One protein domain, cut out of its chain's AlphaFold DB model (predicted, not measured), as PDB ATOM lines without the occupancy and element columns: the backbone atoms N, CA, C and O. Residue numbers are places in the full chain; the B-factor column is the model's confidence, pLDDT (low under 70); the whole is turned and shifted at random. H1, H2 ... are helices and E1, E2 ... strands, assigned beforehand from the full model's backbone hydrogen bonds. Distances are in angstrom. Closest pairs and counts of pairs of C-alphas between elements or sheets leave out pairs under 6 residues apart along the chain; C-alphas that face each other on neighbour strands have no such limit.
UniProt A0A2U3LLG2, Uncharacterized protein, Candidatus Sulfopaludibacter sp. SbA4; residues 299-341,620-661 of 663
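This is residues 299 to 341 and 620 to 661 of the 663 residues of an uncharacterized protein of Candidatus Sulfopaludibacter sp. SbA4 (UniProt A0A2U3LLG2). This is a loose, open frame of helices set far apart and strung together by loops, with no helix bundle and no sheet: H2, led in by the short H1, stands at one end of the long axis, H3 stands at the other end, and H4 stands away from both. Between them two very short strands, E1 and E2, cross close to each other, the one spot where two distant stretches in named elements come together. The printed part has 85 residues with four named helices and two named strands, in the order H1, H2, E1, H3, E2, H4; under half of the residues are in named elements, and the class is mostly helix. The whole is loose, with a radius of gyration of the C-alphas of 15.7 A, and only just flat, with spans of 44 by 35 by 20 A.

Find C-alpha 299 at (-19.272, -16.304, -36.180), where H1 begins; it ends at residue 302. H2 holds residues 304 to 318 and runs 20.3 A, ending at C-alpha 318, (-42.568, -12.983, -32.546). Read on to E1, residues 332 to 334. After the cut, H3 holds residues 620 to 628 and is 12.0 A long. E2 holds residues 641 to 643. H4 holds residues 652 to 659 and is 10.3 A long; look for its end at C-alpha 659, (-32.846, -10.961, -21.837).

Start at H1 and H2, which only just touch, with 3 pairs of C-alphas within 8 A, and touch only at the corner by their tight link. Their closest C-alphas are those of Phe 301 and Trp 307, 6.1 A apart, and H2 touches H1 with residues 306 to 307 alone. H3 and H4 touch no helix; H2 and H3, for instance, are apart. Then compare E1 with E2: each pairs with no named strand, yet their closest C-alphas, those of Ser 333 and Gly 643, are 5.0 A apart, and their centres are 6.2 A apart. Every O i to N i+4 pair is within hydrogen-bond range in H2, H3 and H4, while H1 is too short for such a pair.

The two C-alphas farthest apart are those of Gly 319 and Asn 629, 44.2 A. Residues 342 to 619 are not printed, and C-alphas 341 and 620 are 9.8 A apart across that cut. The links H2 to E1, 13 residues, and H3 to E2, 12 residues, are long. The mean pLDDT of the printed part is 80.3; look for values under 70 at residues 339 to 341, 645 to 649, 651, 653 and 657 to 661.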
ATOM      1  N   TYR A 299     -19.489 -16.799 -34.817       85.94
ATOM      2  CA  TYR A 299     -19.272 -16.304 -36.180       85.94
ATOM      3  C   TYR A 299     -20.592 -16.067 -36.929       85.94
ATOM      4  O   TYR A 299     -20.684 -15.117 -37.700       85.94
ATOM      5  N   VAL A 300     -21.622 -16.884 -36.679       86.25
ATOM      6  CA  VAL A 300     -22.924 -16.756 -37.354       86.25
ATOM      7  C   VAL A 300     -23.540 -15.383 -37.080       86.25
ATOM      8  O   VAL A 300     -24.162 -14.790 -37.954       86.25
ATOM      9  N   PHE A 301     -23.298 -14.835 -35.890       86.75
ATOM     10  CA  PHE A 301     -23.789 -13.521 -35.504       86.75
ATOM     11  C   PHE A 301     -22.938 -12.365 -36.043       86.75
ATOM     12  O   PHE A 301     -23.394 -11.236 -35.941       86.75
ATOM     13  N   GLN A 302     -21.743 -12.588 -36.604       85.81
ATOM     14  CA  GLN A 302     -20.977 -11.541 -37.313       85.81
ATOM     15  C   GLN A 302     -21.501 -11.262 -38.719       85.81
ATOM     16  O   GLN A 302     -21.232 -10.205 -39.281       85.81
ATOM     17  N   ASP A 303     -22.190 -12.230 -39.311       87.88
ATOM     18  CA  ASP A 303     -22.726 -12.097 -40.652       87.88
ATOM     19  C   ASP A 303     -23.908 -11.115 -40.627       87.88
ATOM     20  O   ASP A 303     -24.967 -11.392 -40.060       87.88
ATOM     21  N   GLU A 304     -23.699  -9.922 -41.190       89.00
ATOM     22  CA  GLU A 304     -24.704  -8.856 -41.203       89.00
ATOM     23  C   GLU A 304     -25.921  -9.202 -42.063       89.00
ATOM     24  O   GLU A 304     -27.034  -8.803 -41.717       89.00
ATOM     25  N   GLU A 305     -25.742  -9.964 -43.146       90.00
ATOM     26  CA  GLU A 305     -26.857 -10.399 -43.990       90.00
ATOM     27  C   GLU A 305     -27.712 -11.412 -43.229       90.00
ATOM     28  O   GLU A 305     -28.925 -11.219 -43.085       90.00
ATOM     29  N   PHE A 306     -27.071 -12.433 -42.652       90.19
ATOM     30  CA  PHE A 306     -27.751 -13.425 -41.826       90.19
ATOM     31  C   PHE A 306     -28.454 -12.778 -40.631       90.19
ATOM     32  O   PHE A 306     -29.617 -13.072 -40.363       90.19
ATOM     33  N   TRP A 307     -27.788 -11.874 -39.909       90.75
ATOM     34  CA  TRP A 307     -28.375 -11.225 -38.740       90.75
ATOM     35  C   TRP A 307     -29.561 -10.326 -39.087       90.75
ATOM     36  O   TRP A 307     -30.589 -10.369 -38.404       90.75
ATOM     37  N   ALA A 308     -29.433  -9.507 -40.136       92.69
ATOM     38  CA  ALA A 308     -30.527  -8.661 -40.597       92.69
ATOM     39  C   ALA A 308     -31.747  -9.513 -40.960       92.69
ATOM     40  O   ALA A 308     -32.876  -9.194 -40.570       92.69
ATOM     41  N   GLU A 309     -31.507 -10.633 -41.639       94.12
ATOM     42  CA  GLU A 309     -32.546 -11.558 -42.052       94.12
ATOM     43  C   GLU A 309     -33.152 -12.326 -40.867       94.12
ATOM     44  O   GLU A 309     -34.376 -12.343 -40.724       94.12
ATOM     45  N   LEU A 310     -32.348 -12.861 -39.944       93.25
ATOM     46  CA  LEU A 310     -32.814 -13.492 -38.704       93.25
ATOM     47  C   LEU A 310     -33.714 -12.540 -37.913       93.25
ATOM     48  O   LEU A 310     -34.821 -12.907 -37.526       93.25
ATOM     49  N   ASN A 311     -33.278 -11.295 -37.713       93.75
ATOM     50  CA  ASN A 311     -34.037 -10.296 -36.968       93.75
ATOM     51  C   ASN A 311     -35.338  -9.901 -37.694       93.75
ATOM     52  O   ASN A 311     -36.354  -9.623 -37.055       93.75
ATOM     53  N   ARG A 312     -35.349  -9.900 -39.035       96.50
ATOM     54  CA  ARG A 312     -36.570  -9.698 -39.831       96.50
ATOM     55  C   ARG A 312     -37.544 -10.864 -39.656       96.50
ATOM     56  O   ARG A 312     -38.711 -10.627 -39.340       96.50
ATOM     57  N   ARG A 313     -37.079 -12.107 -39.827       95.94
ATOM     58  CA  ARG A 313     -37.888 -13.327 -39.644       95.94
ATOM     59  C   ARG A 313     -38.442 -13.403 -38.224       95.94
ATOM     60  O   ARG A 313     -39.627 -13.663 -38.025       95.94
ATOM     61  N   TRP A 314     -37.607 -13.086 -37.239       94.94
ATOM     62  CA  TRP A 314     -37.985 -13.039 -35.835       94.94
ATOM     63  C   TRP A 314     -39.084 -12.005 -35.566       94.94
ATOM     64  O   TRP A 314     -40.087 -12.348 -34.948       94.94
ATOM     65  N   ARG A 315     -38.982 -10.780 -36.103       95.75
ATOM     66  CA  ARG A 315     -40.059  -9.775 -35.996       95.75
ATOM     67  C   ARG A 315     -41.373 -10.248 -36.614       95.75
ATOM     68  O   ARG A 315     -42.422 -10.012 -36.025       95.75
ATOM     69  N   ILE A 316     -41.327 -10.937 -37.755       95.81
ATOM     70  CA  ILE A 316     -42.523 -11.507 -38.395       95.81
ATOM     71  C   ILE A 316     -43.196 -12.548 -37.491       95.81
ATOM     72  O   ILE A 316     -44.422 -12.579 -37.396       95.81
ATOM     73  N   VAL A 317     -42.409 -13.404 -36.834       93.69
ATOM     74  CA  VAL A 317     -42.934 -14.535 -36.053       93.69
ATOM     75  C   VAL A 317     -43.288 -14.160 -34.614       93.69
ATOM     76  O   VAL A 317     -44.272 -14.666 -34.077       93.69
ATOM     77  N   LYS A 318     -42.489 -13.303 -33.980       92.38
ATOM     78  CA  LYS A 318     -42.568 -12.983 -32.546       92.38
ATOM     79  C   LYS A 318     -43.066 -11.565 -32.265       92.38
ATOM     80  O   LYS A 318     -43.382 -11.264 -31.122       92.38
ATOM     81  N   GLY A 319     -43.134 -10.689 -33.271       94.06
ATOM     82  CA  GLY A 319     -43.616  -9.310 -33.115       94.06
ATOM     83  C   GLY A 319     -42.655  -8.362 -32.387       94.06
ATOM     84  O   GLY A 319     -43.018  -7.222 -32.114       94.06
ATOM     85  N   GLN A 320     -41.432  -8.802 -32.089       91.94
ATOM     86  CA  GLN A 320     -40.404  -8.035 -31.375       91.94
ATOM     87  C   GLN A 320     -39.028  -8.240 -32.024       91.94
ATOM     88  O   GLN A 320     -38.910  -9.138 -32.853       91.94
ATOM     89  N   PRO A 321     -37.999  -7.423 -31.731       90.56
ATOM     90  CA  PRO A 321     -36.624  -7.689 -32.164       90.56
ATOM     91  C   PRO A 321     -36.066  -9.003 -31.596       90.56
ATOM     92  O   PRO A 321     -36.510  -9.475 -30.551       90.56
ATOM     93  N   PHE A 322     -35.096  -9.594 -32.296       88.75
ATOM     94  CA  PHE A 322     -34.412 -10.808 -31.849       88.75
ATOM     95  C   PHE A 322     -33.610 -10.562 -30.565       88.75
ATOM     96  O   PHE A 322     -32.843  -9.602 -30.488       88.75
ATOM     97  N   THR A 323     -33.731 -11.479 -29.601       83.81
ATOM     98  CA  THR A 323     -32.845 -11.576 -28.435       83.81
ATOM     99  C   THR A 323     -32.391 -13.025 -28.266       83.81
ATOM    100  O   THR A 323     -33.131 -13.966 -28.558       83.81
ATOM    101  N   LEU A 324     -31.166 -13.223 -27.771       82.81
ATOM    102  CA  LEU A 324     -30.637 -14.564 -27.502       82.81
ATOM    103  C   LEU A 324     -31.500 -15.325 -26.491       82.81
ATOM    104  O   LEU A 324     -31.769 -16.515 -26.656       82.81
ATOM    105  N   GLY A 325     -31.937 -14.637 -25.439       77.62
ATOM    106  CA  GLY A 325     -32.661 -15.275 -24.355       77.62
ATOM    107  C   GLY A 325     -34.059 -15.755 -24.762       77.62
ATOM    108  O   GLY A 325     -34.436 -16.866 -24.389       77.62
ATOM    109  N   ASP A 326     -34.791 -15.001 -25.591       80.75
ATOM    110  CA  ASP A 326     -36.084 -15.458 -26.121       80.75
ATOM    111  C   ASP A 326     -35.929 -16.616 -27.120       80.75
ATOM    112  O   ASP A 326     -36.831 -17.444 -27.256       80.75
ATOM    113  N   ALA A 327     -34.780 -16.706 -27.801       80.06
ATOM    114  CA  ALA A 327     -34.417 -17.838 -28.658       80.06
ATOM    115  C   ALA A 327     -33.968 -19.081 -27.858       80.06
ATOM    116  O   ALA A 327     -33.559 -20.089 -28.434       80.06
ATOM    117  N   GLY A 328     -34.027 -19.030 -26.521       77.62
ATOM    118  CA  GLY A 328     -33.627 -20.131 -25.645       77.62
ATOM    119  C   GLY A 328     -32.117 -20.366 -25.610       77.62
ATOM    120  O   GLY A 328     -31.673 -21.461 -25.259       77.62
ATOM    121  N   TYR A 329     -31.322 -19.368 -25.997       80.69
ATOM    122  CA  TYR A 329     -29.872 -19.459 -26.035       80.69
ATOM    123  C   TYR A 329     -29.304 -19.325 -24.616       80.69
ATOM    124  O   TYR A 329     -29.371 -18.266 -23.990       80.69
ATOM    125  N   ASP A 330     -28.754 -20.418 -24.092       79.12
ATOM    126  CA  ASP A 330     -28.157 -20.462 -22.759       79.12
ATOM    127  C   ASP A 330     -26.651 -20.205 -22.848       79.12
ATOM    128  O   ASP A 330     -25.935 -20.912 -23.555       79.12
ATOM    129  N   LEU A 331     -26.164 -19.191 -22.132       83.88
ATOM    130  CA  LEU A 331     -24.735 -18.869 -22.078       83.88
ATOM    131  C   LEU A 331     -23.963 -19.742 -21.078       83.88
ATOM    132  O   LEU A 331     -22.745 -19.608 -20.965       83.88
ATOM    133  N   ARG A 332     -24.641 -20.609 -20.322       84.00
ATOM    134  CA  ARG A 332     -23.995 -21.519 -19.374       84.00
ATOM    135  C   ARG A 332     -23.348 -22.700 -20.085       84.00
ATOM    136  O   ARG A 332     -23.927 -23.264 -21.003       84.00
ATOM    137  N   SER A 333     -22.186 -23.113 -19.594       82.00
ATOM    138  CA  SER A 333     -21.398 -24.256 -20.072       82.00
ATOM    139  C   SER A 333     -20.702 -24.966 -18.909       82.00
ATOM    140  O   SER A 333     -20.740 -24.458 -17.783       82.00
ATOM    141  N   ARG A 334     -20.045 -26.116 -19.136       80.25
ATOM    142  CA  ARG A 334     -19.151 -26.653 -18.094       80.25
ATOM    143  C   ARG A 334     -18.001 -25.693 -17.908       80.25
ATOM    144  O   ARG A 334     -17.450 -25.167 -18.869       80.25
ATOM    145  N   PHE A 335     -17.560 -25.575 -16.670       78.50
ATOM    146  CA  PHE A 335     -16.322 -24.874 -16.382       78.50
ATOM    147  C   PHE A 335     -15.096 -25.495 -17.083       78.50
ATOM    148  O   PHE A 335     -14.152 -24.793 -17.425       78.50
ATOM    149  N   SER A 336     -15.122 -26.808 -17.338       75.88
ATOM    150  CA  SER A 336     -14.076 -27.525 -18.080       75.88
ATOM    151  C   SER A 336     -14.183 -27.421 -19.602       75.88
ATOM    152  O   SER A 336     -13.272 -27.873 -20.298       75.88
ATOM    153  N   ASP A 337     -15.276 -26.870 -20.136       76.12
ATOM    154  CA  ASP A 337     -15.382 -26.657 -21.574       76.12
ATOM    155  C   ASP A 337     -14.374 -25.569 -21.988       76.12
ATOM    156  O   ASP A 337     -14.222 -24.581 -21.265       76.12
ATOM    157  N   PRO A 338     -13.707 -25.692 -23.152       70.44
ATOM    158  CA  PRO A 338     -12.723 -24.711 -23.596       70.44
ATOM    159  C   PRO A 338     -13.302 -23.298 -23.549       70.44
ATOM    160  O   PRO A 338     -14.385 -23.062 -24.088       70.44
ATOM    161  N   LEU A 339     -12.612 -22.371 -22.889       69.31
ATOM    162  CA  LEU A 339     -12.972 -20.959 -22.911       69.31
ATOM    163  C   LEU A 339     -12.251 -20.274 -24.077       69.31
ATOM    164  O   LEU A 339     -11.067 -20.555 -24.294       69.31
ATOM    165  N   PRO A 340     -12.917 -19.355 -24.799       66.00
ATOM    166  CA  PRO A 340     -12.243 -18.483 -25.747       66.00
ATOM    167  C   PRO A 340     -10.995 -17.859 -25.120       66.00
ATOM    168  O   PRO A 340     -11.024 -17.428 -23.967       66.00
ATOM    169  N   PHE A 341      -9.908 -17.794 -25.886       65.75
ATOM    170  CA  PHE A 341      -8.664 -17.116 -25.494       65.75
ATOM    171  C   PHE A 341      -7.859 -17.768 -24.351       65.75
ATOM    172  O   PHE A 341      -6.778 -17.274 -24.029       65.75
ATOM    173  N   ILE A 620     -10.341  -6.558 -28.942       85.44
ATOM    174  CA  ILE A 620     -10.019  -7.946 -28.587       85.44
ATOM    175  C   ILE A 620      -9.098  -8.609 -29.619       85.44
ATOM    176  O   ILE A 620      -8.228  -9.401 -29.261       85.44
ATOM    177  N   ASN A 621      -9.196  -8.238 -30.898       86.62
ATOM    178  CA  ASN A 621      -8.295  -8.751 -31.929       86.62
ATOM    179  C   ASN A 621      -6.849  -8.248 -31.778       86.62
ATOM    180  O   ASN A 621      -5.918  -9.031 -31.967       86.62
ATOM    181  N   VAL A 622      -6.640  -6.975 -31.411       86.38
ATOM    182  CA  VAL A 622      -5.294  -6.425 -31.128       86.38
ATOM    183  C   VAL A 622      -4.623  -7.215 -30.009       86.38
ATOM    184  O   VAL A 622      -3.476  -7.651 -30.121       86.38
ATOM    185  N   ILE A 623      -5.386  -7.431 -28.948       83.38
ATOM    186  CA  ILE A 623      -5.002  -8.216 -27.791       83.38
ATOM    187  C   ILE A 623      -4.675  -9.668 -28.172       83.38
ATOM    188  O   ILE A 623      -3.616 -10.186 -27.805       83.38
ATOM    189  N   HIS A 624      -5.577 -10.348 -28.884       81.12
ATOM    190  CA  HIS A 624      -5.395 -11.753 -29.224       81.12
ATOM    191  C   HIS A 624      -4.132 -11.934 -30.060       81.12
ATOM    192  O   HIS A 624      -3.295 -12.771 -29.729       81.12
ATOM    193  N   ARG A 625      -3.932 -11.056 -31.050       83.06
ATOM    194  CA  ARG A 625      -2.744 -11.046 -31.898       83.06
ATOM    195  C   ARG A 625      -1.454 -10.838 -31.113       83.06
ATOM    196  O   ARG A 625      -0.451 -11.453 -31.452       83.06
ATOM    197  N   PHE A 626      -1.459 -10.029 -30.055       81.12
ATOM    198  CA  PHE A 626      -0.292  -9.904 -29.178       81.12
ATOM    199  C   PHE A 626       0.035 -11.221 -28.449       81.12
ATOM    200  O   PHE A 626       1.203 -11.584 -28.338       81.12
ATOM    201  N   ASN A 627      -0.981 -11.962 -27.998       76.31
ATOM    202  CA  ASN A 627      -0.799 -13.196 -27.224       76.31
ATOM    203  C   ASN A 627      -0.506 -14.446 -28.065       76.31
ATOM    204  O   ASN A 627       0.219 -15.331 -27.607       76.31
ATOM    205  N   SER A 628      -1.132 -14.578 -29.235       76.00
ATOM    206  CA  SER A 628      -1.072 -15.786 -30.073       76.00
ATOM    207  C   SER A 628      -0.331 -15.580 -31.390       76.00
ATOM    208  O   SER A 628      -0.004 -16.564 -32.045       76.00
ATOM    209  N   ASN A 629      -0.060 -14.330 -31.781       83.12
ATOM    210  CA  ASN A 629       0.364 -13.961 -33.133       83.12
ATOM    211  C   ASN A 629      -0.651 -14.351 -34.230       83.12
ATOM    212  O   ASN A 629      -0.305 -14.407 -35.408       83.12
ATOM    213  N   GLU A 630      -1.911 -14.588 -33.854       85.00
ATOM    214  CA  GLU A 630      -3.013 -14.943 -34.752       85.00
ATOM    215  C   GLU A 630      -4.161 -13.933 -34.630       85.00
ATOM    216  O   GLU A 630      -4.310 -13.254 -33.614       85.00
ATOM    217  N   TRP A 631      -4.986 -13.830 -35.671       86.88
ATOM    218  CA  TRP A 631      -6.277 -13.146 -35.576       86.88
ATOM    219  C   TRP A 631      -7.334 -14.097 -35.031       86.88
ATOM    220  O   TRP A 631      -7.225 -15.314 -35.183       86.88
ATOM    221  N   ILE A 632      -8.366 -13.531 -34.412       86.19
ATOM    222  CA  ILE A 632      -9.466 -14.327 -33.882       86.19
ATOM    223  C   ILE A 632     -10.251 -14.918 -35.046       86.19
ATOM    224  O   ILE A 632     -10.720 -14.194 -35.924       86.19
ATOM    225  N   ASP A 633     -10.442 -16.229 -35.002       86.31
ATOM    226  CA  ASP A 633     -11.320 -16.953 -35.906       86.31
ATOM    227  C   ASP A 633     -12.507 -17.509 -35.110       86.31
ATOM    228  O   ASP A 633     -12.390 -18.500 -34.388       86.31
ATOM    229  N   LEU A 634     -13.661 -16.842 -35.229       86.94
ATOM    230  CA  LEU A 634     -14.892 -17.225 -34.529       86.94
ATOM    231  C   LEU A 634     -15.498 -18.540 -35.040       86.94
ATOM    232  O   LEU A 634     -16.457 -19.025 -34.440       86.94
ATOM    233  N   ALA A 635     -14.980 -19.105 -36.135       82.94
ATOM    234  CA  ALA A 635     -15.369 -20.432 -36.598       82.94
ATOM    235  C   ALA A 635     -14.654 -21.557 -35.829       82.94
ATOM    236  O   ALA A 635     -15.001 -22.725 -36.005       82.94
ATOM    237  N   ARG A 636     -13.664 -21.242 -34.979       82.38
ATOM    238  CA  ARG A 636     -12.959 -22.257 -34.190       82.38
ATOM    239  C   ARG A 636     -13.838 -22.842 -33.069       82.38
ATOM    240  O   ARG A 636     -14.647 -22.114 -32.488       82.38
ATOM    241  N   PRO A 637     -13.634 -24.123 -32.690       80.75
ATOM    242  CA  PRO A 637     -14.457 -24.806 -31.688       80.75
ATOM    243  C   PRO A 637     -14.526 -24.133 -30.311       80.75
ATOM    244  O   PRO A 637     -15.509 -24.298 -29.596       80.75
ATOM    245  N   GLU A 638     -13.511 -23.368 -29.905       78.25
ATOM    246  CA  GLU A 638     -13.524 -22.613 -28.646       78.25
ATOM    247  C   GLU A 638     -14.601 -21.512 -28.587       78.25
ATOM    248  O   GLU A 638     -14.999 -21.116 -27.489       78.25
ATOM    249  N   PHE A 639     -15.106 -21.054 -29.740       83.50
ATOM    250  CA  PHE A 639     -16.216 -20.097 -29.864       83.50
ATOM    251  C   PHE A 639     -17.575 -20.769 -30.092       83.50
ATOM    252  O   PHE A 639     -18.583 -20.087 -30.319       83.50
ATOM    253  N   GLU A 640     -17.628 -22.099 -30.028       85.44
ATOM    254  CA  GLU A 640     -18.887 -22.829 -29.965       85.44
ATOM    255  C   GLU A 640     -19.494 -22.688 -28.572       85.44
ATOM    256  O   GLU A 640     -18.830 -22.836 -27.540       85.44
ATOM    257  N   TYR A 641     -20.793 -22.425 -28.543       84.12
ATOM    258  CA  TYR A 641     -21.529 -22.302 -27.299       84.12
ATOM    259  C   TYR A 641     -22.080 -23.660 -26.923       84.12
ATOM    260  O   TYR A 641     -22.978 -24.199 -27.567       84.12
ATOM    261  N   ARG A 642     -21.491 -24.214 -25.871       84.44
ATOM    262  CA  ARG A 642     -21.833 -25.520 -25.326       84.44
ATOM    263  C   ARG A 642     -22.752 -25.304 -24.143       84.44
ATOM    264  O   ARG A 642     -22.305 -24.840 -23.101       84.44
ATOM    265  N   GLY A 643     -24.029 -25.597 -24.320       76.38
ATOM    266  CA  GLY A 643     -24.995 -25.595 -23.237       76.38
ATOM    267  C   GLY A 643     -25.142 -26.978 -22.613       76.38
ATOM    268  O   GLY A 643     -24.798 -28.005 -23.200       76.38
ATOM    269  N   ARG A 644     -25.717 -26.992 -21.418       72.75
ATOM    270  CA  ARG A 644     -26.263 -28.185 -20.771       72.75
ATOM    271  C   ARG A 644     -27.640 -27.863 -20.267       72.75
ATOM    272  O   ARG A 644     -28.048 -26.703 -20.223       72.75
ATOM    273  N   TYR A 645     -28.333 -28.893 -19.820       66.38
ATOM    274  CA  TYR A 645     -29.367 -28.615 -18.858       66.38
ATOM    275  C   TYR A 645     -28.744 -28.219 -17.515       66.38
ATOM    276  O   TYR A 645     -27.832 -28.878 -17.022       66.38
ATOM    277  N   PHE A 646     -29.281 -27.170 -16.907       64.62
ATOM    278  CA  PHE A 646     -28.908 -26.730 -15.571       64.62
ATOM    279  C   PHE A 646     -30.189 -26.592 -14.740       64.62
ATOM    280  O   PHE A 646     -31.058 -25.789 -15.088       64.62
ATOM    281  N   GLU A 647     -30.297 -27.347 -13.642       54.50
ATOM    282  CA  GLU A 647     -31.449 -27.300 -12.717       54.50
ATOM    283  C   GLU A 647     -31.618 -25.920 -12.057       54.50
ATOM    284  O   GLU A 647     -32.730 -25.506 -11.727       54.50
ATOM    285  N   ALA A 648     -30.526 -25.168 -11.886       58.47
ATOM    286  CA  ALA A 648     -30.568 -23.848 -11.270       58.47
ATOM    287  C   ALA A 648     -31.127 -22.805 -12.247       58.47
ATOM    288  O   ALA A 648     -30.505 -22.497 -13.262       58.47
ATOM    289  N   ALA A 649     -32.271 -22.196 -11.936       61.25
ATOM    290  CA  ALA A 649     -32.725 -21.018 -12.669       61.25
ATOM    291  C   ALA A 649     -31.730 -19.858 -12.488       61.25
ATOM    292  O   ALA A 649     -31.188 -19.640 -11.399       61.25
ATOM    293  N   TRP A 650     -31.515 -19.071 -13.545       70.50
ATOM    294  CA  TRP A 650     -30.842 -17.780 -13.416       70.50
ATOM    295  C   TRP A 650     -31.540 -16.934 -12.340       70.50
ATOM    296  O   TRP A 650     -32.774 -16.861 -12.343       70.50
ATOM    297  N   PRO A 651     -30.803 -16.238 -11.453       68.94
ATOM    298  CA  PRO A 651     -31.402 -15.203 -10.623       68.94
ATOM    299  C   PRO A 651     -32.184 -14.214 -11.493       68.94
ATOM    300  O   PRO A 651     -31.710 -13.827 -12.559       68.94
ATOM    301  N   VAL A 652     -33.367 -13.787 -11.043       70.75
ATOM    302  CA  VAL A 652     -34.304 -12.967 -11.841       70.75
ATOM    303  C   VAL A 652     -33.632 -11.747 -12.484       70.75
ATOM    304  O   VAL A 652     -33.896 -11.435 -13.640       70.75
ATOM    305  N   PHE A 653     -32.724 -11.084 -11.770       68.94
ATOM    306  CA  PHE A 653     -32.004  -9.922 -12.292       68.94
ATOM    307  C   PHE A 653     -30.949 -10.284 -13.353       68.94
ATOM    308  O   PHE A 653     -30.828  -9.585 -14.350       68.94
ATOM    309  N   LEU A 654     -30.236 -11.409 -13.193       71.88
ATOM    310  CA  LEU A 654     -29.331 -11.929 -14.224       71.88
ATOM    311  C   LEU A 654     -30.120 -12.302 -15.478       71.88
ATOM    312  O   LEU A 654     -29.693 -11.993 -16.584       71.88
ATOM    313  N   LYS A 655     -31.311 -12.890 -15.304       72.75
ATOM    314  CA  LYS A 655     -32.239 -13.128 -16.410       72.75
ATOM    315  C   LYS A 655     -32.604 -11.815 -17.106       72.75
ATOM    316  O   LYS A 655     -32.580 -11.781 -18.324       72.75
ATOM    317  N   ALA A 656     -32.890 -10.740 -16.372       70.69
ATOM    318  CA  ALA A 656     -33.197  -9.443 -16.979       70.69
ATOM    319  C   ALA A 656     -32.031  -8.899 -17.824       70.69
ATOM    320  O   ALA A 656     -32.260  -8.506 -18.959       70.69
ATOM    321  N   ILE A 657     -30.794  -8.951 -17.326       67.06
ATOM    322  CA  ILE A 657     -29.598  -8.477 -18.054       67.06
ATOM    323  C   ILE A 657     -29.350  -9.310 -19.319       67.06
ATOM    324  O   ILE A 657     -29.075  -8.769 -20.385       67.06
ATOM    325  N   LEU A 658     -29.508 -10.630 -19.217       64.12
ATOM    326  CA  LEU A 658     -29.344 -11.557 -20.339       64.12
ATOM    327  C   LEU A 658     -30.450 -11.433 -21.395       64.12
ATOM    328  O   LEU A 658     -30.189 -11.624 -22.580       64.12
ATOM    329  N   MET A 659     -31.677 -11.125 -20.967       59.19
ATOM    330  CA  MET A 659     -32.846 -10.961 -21.837       59.19
ATOM    331  C   MET A 659     -32.936  -9.558 -22.451       59.19
ATOM    332  O   MET A 659     -33.511  -9.398 -23.521       59.19
ATOM    333  N   ALA A 660     -32.370  -8.541 -21.795       54.19
ATOM    334  CA  ALA A 660     -32.369  -7.152 -22.259       54.19
ATOM    335  C   ALA A 660     -31.226  -6.835 -23.241       54.19
ATOM    336  O   ALA A 660     -31.136  -5.709 -23.729       54.19
ATOM    337  N   GLY A 661     -30.350  -7.804 -23.527       42.69
ATOM    338  CA  GLY A 661     -29.200  -7.629 -24.411       42.69
ATOM    339  C   GLY A 661     -29.616  -7.462 -25.871       42.69
ATOM    340  O   GLY A 661     -29.636  -8.440 -26.617       42.69
TER     341      GLY A 661